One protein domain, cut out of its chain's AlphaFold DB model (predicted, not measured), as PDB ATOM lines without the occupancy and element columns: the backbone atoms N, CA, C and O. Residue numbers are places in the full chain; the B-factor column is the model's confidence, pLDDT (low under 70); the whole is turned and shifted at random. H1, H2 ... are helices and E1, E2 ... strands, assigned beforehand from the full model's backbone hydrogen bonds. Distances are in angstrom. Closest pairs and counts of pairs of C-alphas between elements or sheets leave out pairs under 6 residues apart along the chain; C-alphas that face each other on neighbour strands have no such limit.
ATOM      1  N   THR A 237      21.590  -7.969 -22.372       94.19
ATOM      2  CA  THR A 237      21.710  -7.623 -23.797       94.19
ATOM      3  C   THR A 237      22.166  -8.832 -24.606       94.19
ATOM      4  O   THR A 237      23.205  -9.414 -24.304       94.19
ATOM      5  N   SER A 238      21.431  -9.145 -25.670       92.19
ATOM      6  CA  SER A 238      21.857 -10.045 -26.744       92.19
ATOM      7  C   SER A 238      22.234  -9.226 -27.977       92.19
ATOM      8  O   SER A 238      21.633  -8.181 -28.244       92.19
ATOM      9  N   THR A 239      23.239  -9.679 -28.724       90.88
ATOM     10  CA  THR A 239      23.704  -9.038 -29.960       90.88
ATOM     11  C   THR A 239      23.787 -10.050 -31.087       90.88
ATOM     12  O   THR A 239      24.172 -11.193 -30.860       90.88
ATOM     13  N   SER A 240      23.498  -9.612 -32.305       86.56
ATOM     14  CA  SER A 240      23.693 -10.398 -33.522       86.56
ATOM     15  C   SER A 240      24.473  -9.591 -34.552       86.56
ATOM     16  O   SER A 240      24.436  -8.360 -34.552       86.56
ATOM     17  N   THR A 241      25.180 -10.296 -35.431       81.56
ATOM     18  CA  THR A 241      25.772  -9.708 -36.640       81.56
ATOM     19  C   THR A 241      24.682  -9.326 -37.650       81.56
ATOM     20  O   THR A 241      23.498  -9.589 -37.448       81.56
ATOM     21  N   THR A 242      25.070  -8.697 -38.756       68.88
ATOM     22  CA  THR A 242      24.166  -8.115 -39.762       68.88
ATOM     23  C   THR A 242      23.118  -9.083 -40.336       68.88
ATOM     24  O   THR A 242      22.061  -8.641 -40.775       68.88
ATOM     25  N   ASN A 243      23.361 -10.395 -40.303       61.41
ATOM     26  CA  ASN A 243      22.537 -11.388 -41.000       61.41
ATOM     27  C   ASN A 243      21.389 -11.983 -40.156       61.41
ATOM     28  O   ASN A 243      20.826 -13.004 -40.543       61.41
ATOM     29  N   GLY A 244      21.029 -11.384 -39.013       66.69
ATOM     30  CA  GLY A 244      19.890 -11.857 -38.220       66.69
ATOM     31  C   GLY A 244      19.540 -10.981 -37.022       66.69
ATOM     32  O   GLY A 244      20.369 -10.208 -36.533       66.69
ATOM     33  N   HIS A 245      18.310 -11.124 -36.524       73.25
ATOM     34  CA  HIS A 245      17.896 -10.513 -35.263       73.25
ATOM     35  C   HIS A 245      18.631 -11.165 -34.079       73.25
ATOM     36  O   HIS A 245      18.906 -12.366 -34.117       73.25
ATOM     37  N   PRO A 246      18.961 -10.403 -33.018       84.56
ATOM     38  CA  PRO A 246      19.499 -10.973 -31.790       84.56
ATOM     39  C   PRO A 246      18.543 -12.032 -31.254       84.56
ATOM     40  O   PRO A 246      17.357 -11.756 -31.080       84.56
ATOM     41  N   HIS A 247      19.059 -13.230 -30.986       87.62
ATOM     42  CA  HIS A 247      18.259 -14.262 -30.347       87.62
ATOM     43  C   HIS A 247      17.869 -13.794 -28.941       87.62
ATOM     44  O   HIS A 247      18.737 -13.410 -28.145       87.62
ATOM     45  N   ILE A 248      16.569 -13.822 -28.662       88.25
ATOM     46  CA  ILE A 248      15.971 -13.594 -27.351       88.25
ATOM     47  C   ILE A 248      15.121 -14.822 -26.997       88.25
ATOM     48  O   ILE A 248      14.495 -15.383 -27.893       88.25
ATOM     49  N   PRO A 249      15.098 -15.258 -25.728       87.94
ATOM     50  CA  PRO A 249      14.207 -16.335 -25.299       87.94
ATOM     51  C   PRO A 249      12.728 -15.986 -25.539       87.94
ATOM     52  O   PRO A 249      12.344 -14.835 -25.344       87.94
ATOM     53  N   ASP A 250      11.888 -16.973 -25.858       81.38
ATOM     54  CA  ASP A 250      10.475 -16.765 -26.244       81.38
ATOM     55  C   ASP A 250       9.623 -16.057 -25.166       81.38
ATOM     56  O   ASP A 250       8.700 -15.298 -25.467       81.38
ATOM     57  N   ALA A 251       9.967 -16.247 -23.887       83.12
ATOM     58  CA  ALA A 251       9.322 -15.603 -22.737       83.12
ATOM     59  C   ALA A 251      10.068 -14.347 -22.238       83.12
ATOM     60  O   ALA A 251       9.896 -13.925 -21.094       83.12
ATOM     61  N   ALA A 252      10.959 -13.762 -23.038       90.00
ATOM     62  CA  ALA A 252      11.679 -12.558 -22.650       90.00
ATOM     63  C   ALA A 252      10.803 -11.306 -22.787       90.00
ATOM     64  O   ALA A 252      10.225 -11.035 -23.836       90.00
ATOM     65  N   TRP A 253      10.789 -10.466 -21.752       91.81
ATOM     66  CA  TRP A 253      10.237  -9.123 -21.871       91.81
ATOM     67  C   TRP A 253      11.278  -8.209 -22.524       91.81
ATOM     68  O   TRP A 253      12.222  -7.754 -21.873       91.81
ATOM     69  N   GLN A 254      11.127  -7.954 -23.823       91.19
ATOM     70  CA  GLN A 254      11.980  -7.022 -24.557       91.19
ATOM     71  C   GLN A 254      11.720  -5.578 -24.107       91.19
ATOM     72  O   GLN A 254      10.597  -5.080 -24.168       91.19
ATOM     73  N   VAL A 255      12.781  -4.905 -23.660       91.88
ATOM     74  CA  VAL A 255      12.740  -3.527 -23.148       91.88
ATOM     75  C   VAL A 255      13.223  -2.540 -24.204       91.88
ATOM     76  O   VAL A 255      12.698  -1.436 -24.315       91.88
ATOM     77  N   GLU A 256      14.236  -2.928 -24.975       90.50
ATOM     78  CA  GLU A 256      14.847  -2.079 -25.992       90.50
ATOM     79  C   GLU A 256      15.417  -2.943 -27.115       90.50
ATOM     80  O   GLU A 256      15.965  -4.013 -26.868       90.50
ATOM     81  N   ASN A 257      15.355  -2.460 -28.348       89.94
ATOM     82  CA  ASN A 257      16.084  -3.022 -29.478       89.94
ATOM     83  C   ASN A 257      16.682  -1.913 -30.333       89.94
ATOM     84  O   ASN A 257      16.217  -0.772 -30.337       89.94
ATOM     85  N   GLY A 258      17.719  -2.261 -31.082       89.06
ATOM     86  CA  GLY A 258      18.376  -1.312 -31.958       89.06
ATOM     87  C   GLY A 258      19.500  -1.918 -32.778       89.06
ATOM     88  O   GLY A 258      19.696  -3.133 -32.830       89.06
ATOM     89  N   ALA A 259      20.239  -1.028 -33.423       88.81
ATOM     90  CA  ALA A 259      21.388  -1.340 -34.254       88.81
ATOM     91  C   ALA A 259      22.698  -0.984 -33.553       88.81
ATOM     92  O   ALA A 259      22.754  -0.112 -32.685       88.81
ATOM     93  N   LEU A 260      23.769  -1.636 -33.981       89.50
ATOM     94  CA  LEU A 260      25.141  -1.271 -33.673       89.50
ATOM     95  C   LEU A 260      25.724  -0.565 -34.898       89.50
ATOM     96  O   LEU A 260      26.092  -1.221 -35.870       89.50
ATOM     97  N   ILE A 261      25.809   0.763 -34.858       88.44
ATOM     98  CA  ILE A 261      26.380   1.593 -35.927       88.44
ATOM     99  C   ILE A 261      27.797   1.998 -35.529       88.44
ATOM    100  O   ILE A 261      27.996   2.683 -34.523       88.44
ATOM    101  N   HIS A 262      28.793   1.540 -36.286       88.44
ATOM    102  CA  HIS A 262      30.213   1.646 -35.942       88.44
ATOM    103  C   HIS A 262      30.491   1.177 -34.499       88.44
ATOM    104  O   HIS A 262      31.171   1.857 -33.730       88.44
ATOM    105  N   GLY A 263      29.875   0.063 -34.086       84.62
ATOM    106  CA  GLY A 263      29.968  -0.472 -32.722       84.62
ATOM    107  C   GLY A 263      29.198   0.301 -31.639       84.62
ATOM    108  O   GLY A 263      29.219  -0.108 -30.478       84.62
ATOM    109  N   ARG A 264      28.494   1.394 -31.969       88.69
ATOM    110  CA  ARG A 264      27.695   2.181 -31.011       88.69
ATOM    111  C   ARG A 264      26.217   1.817 -31.077       88.69
ATOM    112  O   ARG A 264      25.664   1.646 -32.159       88.69
ATOM    113  N   ARG A 265      25.566   1.748 -29.912       90.56
ATOM    114  CA  ARG A 265      24.129   1.463 -29.806       90.56
ATOM    115  C   ARG A 265      23.302   2.628 -30.338       90.56
ATOM    116  O   ARG A 265      23.439   3.757 -29.869       90.56
ATOM    117  N   VAL A 266      22.420   2.322 -31.279       88.62
ATOM    118  CA  VAL A 266      21.386   3.219 -31.793       88.62
ATOM    119  C   VAL A 266      20.037   2.548 -31.568       88.62
ATOM    120  O   VAL A 266      19.683   1.594 -32.263       88.62
ATOM    121  N   ALA A 267      19.313   3.032 -30.561       87.44
ATOM    122  CA  ALA A 267      18.007   2.509 -30.174       87.44
ATOM    123  C   ALA A 267      16.947   2.768 -31.252       87.44
ATOM    124  O   ALA A 267      17.031   3.749 -31.994       87.44
ATOM    125  N   ASN A 268      15.929   1.904 -31.303       80.19
ATOM    126  CA  ASN A 268      14.789   2.003 -32.220       80.19
ATOM    127  C   ASN A 268      15.209   2.121 -33.693       80.19
ATOM    128  O   ASN A 268      14.578   2.819 -34.490       80.19
ATOM    129  N   PHE A 269      16.306   1.456 -34.058       78.62
ATOM    130  CA  PHE A 269      16.734   1.395 -35.445       78.62
ATOM    131  C   PHE A 269      15.743   0.550 -36.247       78.62
ATOM    132  O   PHE A 269      15.593  -0.648 -36.013       78.62
ATOM    133  N   ALA A 270      15.071   1.194 -37.196       69.62
ATOM    134  CA  ALA A 270      14.177   0.546 -38.139       69.62
ATOM    135  C   ALA A 270      14.971  -0.402 -39.048       69.62
ATOM    136  O   ALA A 270      15.714   0.057 -39.913       69.62
ATOM    137  N   SER A 271      14.806  -1.715 -38.878       64.75
ATOM    138  CA  SER A 271      15.470  -2.726 -39.715       64.75
ATOM    139  C   SER A 271      15.082  -2.620 -41.195       64.75
ATOM    140  O   SER A 271      15.892  -2.938 -42.055       64.75
ATOM    141  N   TRP A 272      13.895  -2.086 -41.504       66.06
ATOM    142  CA  TRP A 272      13.434  -1.782 -42.866       66.06
ATOM    143  C   TRP A 272      14.096  -0.550 -43.502       66.06
ATOM    144  O   TRP A 272      13.770  -0.196 -44.627       66.06
ATOM    145  N   ARG A 273      14.997   0.150 -42.798       72.50
ATOM    146  CA  ARG A 273      15.707   1.316 -43.350       72.50
ATOM    147  C   ARG A 273      16.728   0.925 -44.427       72.50
ATOM    148  O   ARG A 273      17.073   1.767 -45.246       72.50
ATOM    149  N   CYS A 274      17.188  -0.325 -44.416       76.12
ATOM    150  CA  CYS A 274      17.930  -0.932 -45.513       76.12
ATOM    151  C   CYS A 274      17.056  -2.027 -46.137       76.12
ATOM    152  O   CYS A 274      17.050  -3.159 -45.656       76.12
ATOM    153  N   ASP A 275      16.301  -1.681 -47.177       72.06
ATOM    154  CA  ASP A 275      15.477  -2.598 -47.965       72.06
ATOM    155  C   ASP A 275      16.027  -2.757 -49.398       72.06
ATOM    156  O   ASP A 275      17.071  -2.206 -49.752       72.06
ATOM    157  N   GLY A 276      15.369  -3.590 -50.206       79.00
ATOM    158  CA  GLY A 276      15.760  -3.852 -51.593       79.00
ATOM    159  C   GLY A 276      16.481  -5.183 -51.804       79.00
ATOM    160  O   GLY A 276      16.400  -6.114 -50.998       79.00
ATOM    161  N   SER A 277      17.157  -5.304 -52.945       84.31
ATOM    162  CA  SER A 277      17.921  -6.497 -53.312       84.31
ATOM    163  C   SER A 277      19.057  -6.765 -52.319       84.31
ATOM    164  O   SER A 277      19.554  -5.865 -51.643       84.31
ATOM    165  N   ALA A 278      19.555  -8.004 -52.272       81.31
ATOM    166  CA  ALA A 278      20.669  -8.365 -51.388       81.31
ATOM    167  C   ALA A 278      21.927  -7.487 -51.593       81.31
ATOM    168  O   ALA A 278      22.713  -7.306 -50.663       81.31
ATOM    169  N   ALA A 279      22.126  -6.941 -52.798       83.88
ATOM    170  CA  ALA A 279      23.228  -6.033 -53.109       83.88
ATOM    171  C   ALA A 279      22.987  -4.605 -52.585       83.88
ATOM    172  O   ALA A 279      23.911  -3.994 -52.050       83.88
ATOM    173  N   GLU A 280      21.762  -4.088 -52.707       84.31
ATOM    174  CA  GLU A 280      21.362  -2.778 -52.169       84.31
ATOM    175  C   GLU A 280      21.384  -2.784 -50.642       84.31
ATOM    176  O   GLU A 280      21.944  -1.879 -50.027       84.31
ATOM    177  N   MET A 281      20.892  -3.865 -50.034       80.88
ATOM    178  CA  MET A 281      20.933  -4.056 -48.591       80.88
ATOM    179  C   MET A 281      22.372  -4.083 -48.069       80.88
ATOM    180  O   MET A 281      22.679  -3.371 -47.118       80.88
ATOM    181  N   ARG A 282      23.284  -4.829 -48.715       81.50
ATOM    182  CA  ARG A 282      24.713  -4.827 -48.344       81.50
ATOM    183  C   ARG A 282      25.334  -3.441 -48.448       81.50
ATOM    184  O   ARG A 282      26.005  -3.016 -47.518       81.50
ATOM    185  N   ARG A 283      25.059  -2.713 -49.532       85.25
ATOM    186  CA  ARG A 283      25.568  -1.348 -49.703       85.25
ATOM    187  C   ARG A 283      25.050  -0.409 -48.613       85.25
ATOM    188  O   ARG A 283      25.843   0.312 -48.028       85.25
ATOM    189  N   CYS A 284      23.755  -0.461 -48.305       83.69
ATOM    190  CA  CYS A 284      23.156   0.343 -47.239       83.69
ATOM    191  C   CYS A 284      23.765   0.018 -45.868       83.69
ATOM    192  O   CYS A 284      24.123   0.927 -45.126       83.69
ATOM    193  N   VAL A 285      23.935  -1.268 -45.542       83.69
ATOM    194  CA  VAL A 285      24.613  -1.718 -44.315       83.69
ATOM    195  C   VAL A 285      26.017  -1.123 -44.221       83.69
ATOM    196  O   VAL A 285      26.366  -0.562 -43.181       83.69
ATOM    197  N   ASP A 286      26.799  -1.223 -45.296       84.69
ATOM    198  CA  ASP A 286      28.181  -0.744 -45.335       84.69
ATOM    199  C   ASP A 286      28.251   0.790 -45.225       84.69
ATOM    200  O   ASP A 286      29.012   1.316 -44.412       84.69
ATOM    201  N   GLU A 287      27.414   1.517 -45.973       86.25
ATOM    202  CA  GLU A 287      27.319   2.986 -45.942       86.25
ATOM    203  C   GLU A 287      26.892   3.516 -44.569       86.25
ATOM    204  O   GLU A 287      27.412   4.526 -44.095       86.25
ATOM    205  N   GLN A 288      25.959   2.828 -43.910       83.38
ATOM    206  CA  GLN A 288      25.478   3.186 -42.576       83.38
ATOM    207  C   GLN A 288      26.443   2.746 -41.468       83.38
ATOM    208  O   GLN A 288      26.218   3.082 -40.307       83.38
ATOM    209  N   GLY A 289      27.483   1.966 -41.783       86.81
ATOM    210  CA  GLY A 289      28.381   1.389 -40.787       86.81
ATOM    211  C   GLY A 289      27.687   0.402 -39.853       86.81
ATOM    212  O   GLY A 289      28.049   0.307 -38.677       86.81
ATOM    213  N   LEU A 290      26.658  -0.297 -40.331       87.56
ATOM    214  CA  LEU A 290      25.895  -1.239 -39.530       87.56
ATOM    215  C   LEU A 290      26.734  -2.494 -39.250       87.56
ATOM    216  O   LEU A 290      26.988  -3.321 -40.118       87.56
ATOM    217  N   THR A 291      27.139  -2.644 -37.994       88.12
ATOM    218  CA  THR A 291      27.967  -3.757 -37.498       88.12
ATOM    219  C   THR A 291      27.153  -4.887 -36.861       88.12
ATOM    220  O   THR A 291      27.690  -5.961 -36.593       88.12
ATOM    221  N   GLY A 292      25.859  -4.667 -36.616       88.44
ATOM    222  CA  GLY A 292      24.969  -5.667 -36.042       88.44
ATOM    223  C   GLY A 292      23.717  -5.067 -35.414       88.44
ATOM    224  O   GLY A 292      23.428  -3.881 -35.567       88.44
ATOM    225  N   TYR A 293      23.003  -5.894 -34.664       89.31
ATOM    226  CA  TYR A 293      21.804  -5.534 -33.916       89.31
ATOM    227  C   TYR A 293      21.965  -5.905 -32.445       89.31
ATOM    228  O   TYR A 293      22.744  -6.794 -32.099       89.31
ATOM    229  N   TYR A 294      21.203  -5.247 -31.575       91.44
ATOM    230  CA  TYR A 294      21.114  -5.604 -30.165       91.44
ATOM    231  C   TYR A 294      19.667  -5.583 -29.673       91.44
ATOM    232  O   TYR A 294      18.830  -4.830 -30.173       91.44
ATOM    233  N   ALA A 295      19.393  -6.406 -28.665       92.25
ATOM    234  CA  ALA A 295      18.141  -6.420 -27.928       92.25
ATOM    235  C   ALA A 295      18.455  -6.482 -26.432       92.25
ATOM    236  O   ALA A 295      19.198  -7.355 -25.984       92.25
ATOM    237  N   SER A 296      17.903  -5.545 -25.667       94.19
ATOM    238  CA  SER A 296      17.918  -5.560 -24.208       94.19
ATOM    239  C   SER A 296      16.579  -6.075 -23.699       94.19
ATOM    240  O   SER A 296      15.525  -5.565 -24.082       94.19
ATOM    241  N   TYR A 297      16.614  -7.068 -22.822       94.12
ATOM    242  CA  TYR A 297      15.417  -7.748 -22.344       94.12
ATOM    243  C   TYR A 297      15.552  -8.193 -20.887       94.12
ATOM    244  O   TYR A 297      16.642  -8.228 -20.308       94.12
ATOM    245  N   HIS A 298      14.422  -8.548 -20.290       95.50
ATOM    246  CA  HIS A 298      14.364  -9.297 -19.049       95.50
ATOM    247  C   HIS A 298      14.009 -10.759 -19.352       95.50
ATOM    248  O   HIS A 298      12.950 -11.007 -19.928       95.50
ATOM    249  N   PRO A 299      14.864 -11.738 -19.009       93.94
ATOM    250  CA  PRO A 299      14.462 -13.141 -19.008       93.94
ATOM    251  C   PRO A 299      13.419 -13.399 -17.912       93.94
ATOM    252  O   PRO A 299      13.316 -12.636 -16.952       93.94
ATOM    253  N   GLU A 300      12.700 -14.517 -18.005       91.75
ATOM    254  CA  GLU A 300      11.693 -14.913 -17.006       91.75
ATOM    255  C   GLU A 300      12.253 -14.967 -15.573       91.75
ATOM    256  O   GLU A 300      11.566 -14.621 -14.612       91.75
ATOM    257  N   SER A 301      13.536 -15.311 -15.412       93.12
ATOM    258  CA  SER A 301      14.214 -15.324 -14.110       93.12
ATOM    259  C   SER A 301      14.233 -13.959 -13.404       93.12
ATOM    260  O   SER A 301      14.400 -13.904 -12.185       93.12
TER     261      SER A 301
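AT A GLANCE: This is residues 237 to 301 of the 334 residues of an uncharacterized protein of Streptomyces sp. DSM 15324 (UniProt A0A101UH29). A strongly twisted sheet has long strands E4 and E2 side by side in its middle and short E1 and E3 at its edges, with helix H1 at one end of the long axis, only grazing the sheet. The 65 printed residues run E1 E2 E3 H1 E4, a mixed class; the sheet, E1 E4 E2 E3, is antiparallel. It is only just compact, close to loose, with a radius of gyration of the C-alphas of 12.5 A, spanning 41 by 22 by 16 A.

HOW THE PARTS SIT: E4, residues 290 to 298, and E2, residues 253 to 261, are antiparallel at 164 degrees; N 258 and O 294, 2.9 A apart, are within hydrogen-bond range. E1, residues 237 to 240, is antiparallel to E4 at 148 degrees, with N 238 and O 295 at 2.9 A. E3, residues 264 to 267, forms a hairpin with E2 at 133 degrees, with N 261 and O 264 at 2.8 A. H1, residues 278 to 287, grazes the sheet with residues 282 to 286; the closest C-alphas of H1 and E4, Val 285 and Thr 291, are 7.9 A apart. Every O i to N i+4 pair in H1 is within range. E3, H1 and E4 make a split strand-helix-strand unit, E2 between its strands, with a right-handed crossover.

IN THESE COORDINATES: E1 begins at C-alpha 237 (21.710, -7.623, -23.797) and E4 ends at C-alpha 298 (14.364, -9.297, -19.049). From first to last C-alpha, E4 measures 24.8 A, E2 23.9 A and H1 14.2 A.

THE WHOLE: The printed part has no cut; the link E1 to E2 is long. Residues 242 to 244 and 270 to 272 have pLDDT under 70.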